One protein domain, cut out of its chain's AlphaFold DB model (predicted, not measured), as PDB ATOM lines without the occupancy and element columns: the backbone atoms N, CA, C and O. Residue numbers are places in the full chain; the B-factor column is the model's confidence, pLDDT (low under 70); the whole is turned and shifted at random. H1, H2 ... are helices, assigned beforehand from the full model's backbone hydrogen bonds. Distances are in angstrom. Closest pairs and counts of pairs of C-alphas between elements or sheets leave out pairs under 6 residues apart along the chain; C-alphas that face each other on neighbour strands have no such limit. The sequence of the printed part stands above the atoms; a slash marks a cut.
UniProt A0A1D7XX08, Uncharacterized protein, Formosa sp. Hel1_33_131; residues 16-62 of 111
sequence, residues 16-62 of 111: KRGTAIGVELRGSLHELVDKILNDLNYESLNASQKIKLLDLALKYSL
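This is residues 16 to 62 of the 111 residues of an uncharacterized protein of Formosa sp. Hel1_33_131 (UniProt A0A1D7XX08). This is an open hook: the long helix H1 is its shaft, and past a short link the shorter helix H2 turns partly back, with a gap between the two. The printed part has 47 residues with two named helices, H1 then H2, no named strand, and the class all helix. It is extended, with a radius of gyration of the C-alphas of 15.0 A, and elongated, spanning 47 by 25 by 15 A.

Start with H1, residues 20 to 39, the longest helix. H2, residues 47 to 61, is apart from it. The link between them, 7 residues, is short. In both helices every O i to N i+4 pair is within hydrogen-bond range.

Find C-alpha 20 at (316.281, 357.252, 248.820); from there H1 runs 28.9 A to C-alpha 39 at (327.010, 330.596, 252.031). H2 runs 20.5 A, from C-alpha 47 to C-alpha 61 at (316.299, 333.964, 270.514).

Look to Lys 16 and Glu 43 for the two C-alphas farthest apart, 47.8 A. Residues 16 to 41 and 54 to 62 stand free. The printed part has no cut. In this model, pLDDT is under 70 at residues 16 to 23.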
ATOM      1  N   LYS A  16     312.108 366.820 250.832       56.62
ATOM      2  CA  LYS A  16     313.003 366.479 251.953       56.62
ATOM      3  C   LYS A  16     312.548 365.357 252.905       56.62
ATOM      4  O   LYS A  16     312.652 365.501 254.121       56.62
ATOM      5  N   ARG A  17     312.160 364.189 252.394       56.38
ATOM      6  CA  ARG A  17     312.363 362.945 253.159       56.38
ATOM      7  C   ARG A  17     313.669 362.328 252.675       56.38
ATOM      8  O   ARG A  17     313.777 361.940 251.518       56.38
ATOM      9  N   GLY A  18     314.692 362.321 253.530       56.72
ATOM     10  CA  GLY A  18     316.023 361.770 253.245       56.72
ATOM     11  C   GLY A  18     316.018 360.242 253.147       56.72
ATOM     12  O   GLY A  18     316.668 359.573 253.939       56.72
ATOM     13  N   THR A  19     315.234 359.679 252.228       56.88
ATOM     14  CA  THR A  19     314.850 358.260 252.250       56.88
ATOM     15  C   THR A  19     315.190 357.478 250.986       56.88
ATOM     16  O   THR A  19     314.881 356.300 250.947       56.88
ATOM     17  N   ALA A  20     315.839 358.054 249.971       56.53
ATOM     18  CA  ALA A  20     316.281 357.252 248.820       56.53
ATOM     19  C   ALA A  20     317.535 356.429 249.169       56.53
ATOM     20  O   ALA A  20     317.492 355.203 249.188       56.53
ATOM     21  N   ILE A  21     318.606 357.107 249.595       57.84
ATOM     22  CA  ILE A  21     319.886 356.473 249.953       57.84
ATOM     23  C   ILE A  21     319.709 355.454 251.090       57.84
ATOM     24  O   ILE A  21     320.242 354.353 251.028       57.84
ATOM     25  N   GLY A  22     318.909 355.784 252.112       63.84
ATOM     26  CA  GLY A  22     318.667 354.886 253.246       63.84
ATOM     27  C   GLY A  22     317.853 353.632 252.904       63.84
ATOM     28  O   GLY A  22     318.045 352.600 253.542       63.84
ATOM     29  N   VAL A  23     316.963 353.697 251.908       68.44
ATOM     30  CA  VAL A  23     316.161 352.539 251.471       68.44
ATOM     31  C   VAL A  23     316.988 351.620 250.575       68.44
ATOM     32  O   VAL A  23     316.968 350.410 250.785       68.44
ATOM     33  N   GLU A  24     317.774 352.178 249.653       70.44
ATOM     34  CA  GLU A  24     318.681 351.404 248.793       70.44
ATOM     35  C   GLU A  24     319.806 350.731 249.596       70.44
ATOM     36  O   GLU A  24     320.073 349.548 249.399       70.44
ATOM     37  N   LEU A  25     320.418 351.435 250.558       73.19
ATOM     38  CA  LEU A  25     321.419 350.857 251.472       73.19
ATOM     39  C   LEU A  25     320.837 349.751 252.349       73.19
ATOM     40  O   LEU A  25     321.497 348.749 252.602       73.19
ATOM     41  N   ARG A  26     319.602 349.924 252.831       72.88
ATOM     42  CA  ARG A  26     318.931 348.879 253.606       72.88
ATOM     43  C   ARG A  26     318.677 347.650 252.731       72.88
ATOM     44  O   ARG A  26     318.944 346.543 253.183       72.88
ATOM     45  N   GLY A  27     318.213 347.845 251.496       77.88
ATOM     46  CA  GLY A  27     318.013 346.765 250.528       77.88
ATOM     47  C   GLY A  27     319.303 345.999 250.225       77.88
ATOM     48  O   GLY A  27     319.340 344.783 250.385       77.88
ATOM     49  N   SER A  28     320.385 346.706 249.891       80.25
ATOM     50  CA  SER A  28     321.679 346.076 249.589       80.25
ATOM     51  C   SER A  28     322.298 345.366 250.795       80.25
ATOM     52  O   SER A  28     322.919 344.313 250.638       80.25
ATOM     53  N   LEU A  29     322.092 345.886 252.010       78.69
ATOM     54  CA  LEU A  29     322.520 345.219 253.235       78.69
ATOM     55  C   LEU A  29     321.744 343.917 253.470       78.69
ATOM     56  O   LEU A  29     322.358 342.918 253.837       78.69
ATOM     57  N   HIS A  30     320.428 343.908 253.235       82.00
ATOM     58  CA  HIS A  30     319.623 342.688 253.330       82.00
ATOM     59  C   HIS A  30     320.095 341.623 252.337       82.00
ATOM     60  O   HIS A  30     320.363 340.500 252.751       82.00
ATOM     61  N   GLU A  31     320.304 341.985 251.069       87.56
ATOM     62  CA  GLU A  31     320.808 341.048 250.056       87.56
ATOM     63  C   GLU A  31     322.186 340.473 250.410       87.56
ATOM     64  O   GLU A  31     322.466 339.300 250.157       87.56
ATOM     65  N   LEU A  32     323.071 341.293 250.983       85.56
ATOM     66  CA  LEU A  32     324.396 340.856 251.415       85.56
ATOM     67  C   LEU A  32     324.307 339.903 252.613       85.56
ATOM     68  O   LEU A  32     325.003 338.889 252.630       85.56
ATOM     69  N   VAL A  33     323.446 340.202 253.587       83.25
ATOM     70  CA  VAL A  33     323.192 339.316 254.731       83.25
ATOM     71  C   VAL A  33     322.612 337.983 254.257       83.25
ATOM     72  O   VAL A  33     323.106 336.944 254.683       83.25
ATOM     73  N   ASP A  34     321.651 337.993 253.334       86.06
ATOM     74  CA  ASP A  34     321.052 336.772 252.786       86.06
ATOM     75  C   ASP A  34     322.083 335.912 252.047       86.06
ATOM     76  O   ASP A  34     322.117 334.694 252.221       86.06
ATOM     77  N   LYS A  35     322.976 336.526 251.259       88.56
ATOM     78  CA  LYS A  35     324.093 335.806 250.620       88.56
ATOM     79  C   LYS A  35     325.021 335.177 251.652       88.56
ATOM     80  O   LYS A  35     325.318 333.993 251.547       88.56
ATOM     81  N   ILE A  36     325.425 335.938 252.674       83.44
ATOM     82  CA  ILE A  36     326.273 335.418 253.753       83.44
ATOM     83  C   ILE A  36     325.588 334.246 254.451       83.44
ATOM     84  O   ILE A  36     326.237 333.235 254.673       83.44
ATOM     85  N   LEU A  37     324.300 334.353 254.785       81.06
ATOM     86  CA  LEU A  37     323.569 333.284 255.466       81.06
ATOM     87  C   LEU A  37     323.464 332.014 254.616       81.06
ATOM     88  O   LEU A  37     323.605 330.923 255.161       81.06
ATOM     89  N   ASN A  38     323.258 332.146 253.304       85.75
ATOM     90  CA  ASN A  38     323.191 331.005 252.388       85.75
ATOM     91  C   ASN A  38     324.558 330.333 252.172       85.75
ATOM     92  O   ASN A  38     324.618 329.115 252.017       85.75
ATOM     93  N   ASP A  39     325.645 331.107 252.201       85.94
ATOM     94  CA  ASP A  39     327.010 330.596 252.031       85.94
ATOM     95  C   ASP A  39     327.649 330.122 253.356       85.94
ATOM     96  O   ASP A  39     328.686 329.449 253.352       85.94
ATOM     97  N   LEU A  40     327.066 330.464 254.512       83.81
ATOM     98  CA  LEU A  40     327.636 330.168 255.826       83.81
ATOM     99  C   LEU A  40     327.482 328.684 256.180       83.81
ATOM    100  O   LEU A  40     326.459 328.231 256.690       83.81
ATOM    101  N   ASN A  41     328.558 327.925 255.990       86.06
ATOM    102  CA  ASN A  41     328.635 326.537 256.427       86.06
ATOM    103  C   ASN A  41     329.122 326.436 257.883       86.06
ATOM    104  O   ASN A  41     330.309 326.624 258.162       86.06
ATOM    105  N   TYR A  42     328.224 326.063 258.800       81.12
ATOM    106  CA  TYR A  42     328.513 325.893 260.230       81.12
ATOM    107  C   TYR A  42     329.706 324.967 260.521       81.12
ATOM    108  O   TYR A  42     330.513 325.253 261.411       81.12
ATOM    109  N   GLU A  43     329.858 323.884 259.758       85.94
ATOM    110  CA  GLU A  43     330.923 322.900 259.989       85.94
ATOM    111  C   GLU A  43     332.311 323.427 259.617       85.94
ATOM    112  O   GLU A  43     333.316 322.978 260.162       85.94
ATOM    113  N   SER A  44     332.367 324.435 258.744       88.44
ATOM    114  CA  SER A  44     333.615 325.083 258.329       88.44
ATOM    115  C   SER A  44     334.101 326.167 259.302       88.44
ATOM    116  O   SER A  44     335.223 326.659 259.174       88.44
ATOM    117  N   LEU A  45     333.273 326.549 260.284       86.50
ATOM    118  CA  LEU A  45     333.581 327.627 261.221       86.50
ATOM    119  C   LEU A  45     334.537 327.172 262.328       86.50
ATOM    120  O   LEU A  45     334.398 326.094 262.911       86.50
ATOM    121  N   ASN A  46     335.458 328.059 262.699       91.56
ATOM    122  CA  ASN A  46     336.330 327.846 263.850       91.56
ATOM    123  C   ASN A  46     335.593 328.083 265.184       91.56
ATOM    124  O   ASN A  46     334.509 328.670 265.234       91.56
ATOM    125  N   ALA A  47     336.198 327.658 266.296       90.25
ATOM    126  CA  ALA A  47     335.585 327.772 267.623       90.25
ATOM    127  C   ALA A  47     335.213 329.222 268.002       90.25
ATOM    128  O   ALA A  47     334.140 329.459 268.548       90.25
ATOM    129  N   SER A  48     336.051 330.207 267.661       91.31
ATOM    130  CA  SER A  48     335.772 331.623 267.947       91.31
ATOM    131  C   SER A  48     334.571 332.149 267.150       91.31
ATOM    132  O   SER A  48     333.727 332.863 267.691       91.31
ATOM    133  N   GLN A  49     334.454 331.765 265.878       88.31
ATOM    134  CA  GLN A  49     333.326 332.110 265.014       88.31
ATOM    135  C   GLN A  49     332.031 331.453 265.499       88.31
ATOM    136  O   GLN A  49     330.998 332.117 265.540       88.31
ATOM    137  N   LYS A  50     332.094 330.192 265.944       87.31
ATOM    138  CA  LYS A  50     330.953 329.484 266.545       87.31
ATOM    139  C   LYS A  50     330.466 330.170 267.825       87.31
ATOM    140  O   LYS A  50     329.266 330.358 267.985       87.31
ATOM    141  N   ILE A  51     331.378 330.625 268.687       90.62
ATOM    142  CA  ILE A  51     331.029 331.392 269.898       90.62
ATOM    143  C   ILE A  51     330.342 332.717 269.537       90.62
ATOM    144  O   ILE A  51     329.329 333.063 270.140       90.62
ATOM    145  N   LYS A  52     330.840 333.443 268.528       89.19
ATOM    146  CA  LYS A  52     330.207 334.691 268.063       89.19
ATOM    147  C   LYS A  52     328.818 334.460 267.466       89.19
ATOM    148  O   LYS A  52     327.917 335.259 267.702       89.19
ATOM    149  N   LEU A  53     328.645 333.380 266.706       87.25
ATOM    150  CA  LEU A  53     327.348 333.000 266.148       87.25
ATOM    151  C   LEU A  53     326.351 332.654 267.262       87.25
ATOM    152  O   LEU A  53     325.203 333.084 267.204       87.25
ATOM    153  N   LEU A  54     326.806 331.936 268.292       86.00
ATOM    154  CA  LEU A  54     326.004 331.626 269.471       86.00
ATOM    155  C   LEU A  54     325.591 332.899 270.227       86.00
ATOM    156  O   LEU A  54     324.416 333.052 270.532       86.00
ATOM    157  N   ASP A  55     326.516 333.832 270.471       85.56
ATOM    158  CA  ASP A  55     326.216 335.125 271.110       85.56
ATOM    159  C   ASP A  55     325.156 335.919 270.326       85.56
ATOM    160  O   ASP A  55     324.190 336.431 270.894       85.56
ATOM    161  N   LEU A  56     325.283 335.967 268.995       85.12
ATOM    162  CA  LEU A  56     324.289 336.602 268.133       85.12
ATOM    163  C   LEU A  56     322.930 335.892 268.229       85.12
ATOM    164  O   LEU A  56     321.910 336.547 268.427       85.12
ATOM    165  N   ALA A  57     322.911 334.562 268.125       82.12
ATOM    166  CA  ALA A  57     321.687 333.773 268.208       82.12
ATOM    167  C   ALA A  57     320.981 333.959 269.558       82.12
ATOM    168  O   ALA A  57     319.762 334.113 269.590       82.12
ATOM    169  N   LEU A  58     321.724 334.013 270.666       81.12
ATOM    170  CA  LEU A  58     321.176 334.256 272.002       81.12
ATOM    171  C   LEU A  58     320.505 335.633 272.108       81.12
ATOM    172  O   LEU A  58     319.414 335.721 272.663       81.12
ATOM    173  N   LYS A  59     321.075 336.684 271.504       80.75
ATOM    174  CA  LYS A  59     320.473 338.037 271.494       80.75
ATOM    175  C   LYS A  59     319.122 338.104 270.782       80.75
ATOM    176  O   LYS A  59     318.294 338.937 271.141       80.75
ATOM    177  N   TYR A  60     318.912 337.263 269.769       77.00
ATOM    178  CA  TYR A  60     317.672 337.243 268.983       77.00
ATOM    179  C   TYR A  60     316.681 336.150 269.404       77.00
ATOM    180  O   TYR A  60     315.496 336.272 269.103       77.00
ATOM    181  N   SER A  61     317.144 335.084 270.063       73.69
ATOM    182  CA  SER A  61     316.299 333.964 270.514       73.69
ATOM    183  C   SER A  61     315.777 334.146 271.929       73.69
ATOM    184  O   SER A  61     314.663 333.715 272.233       73.69
ATOM    185  N   LEU A  62     316.551 334.793 272.798       72.44
ATOM    186  CA  LEU A  62     316.040 335.175 274.095       72.44
ATOM    187  C   LEU A  62     315.074 336.349 273.878       72.44
ATOM    188  O   LEU A  62     315.407 337.284 273.140       72.44
TER     189      LEU A  62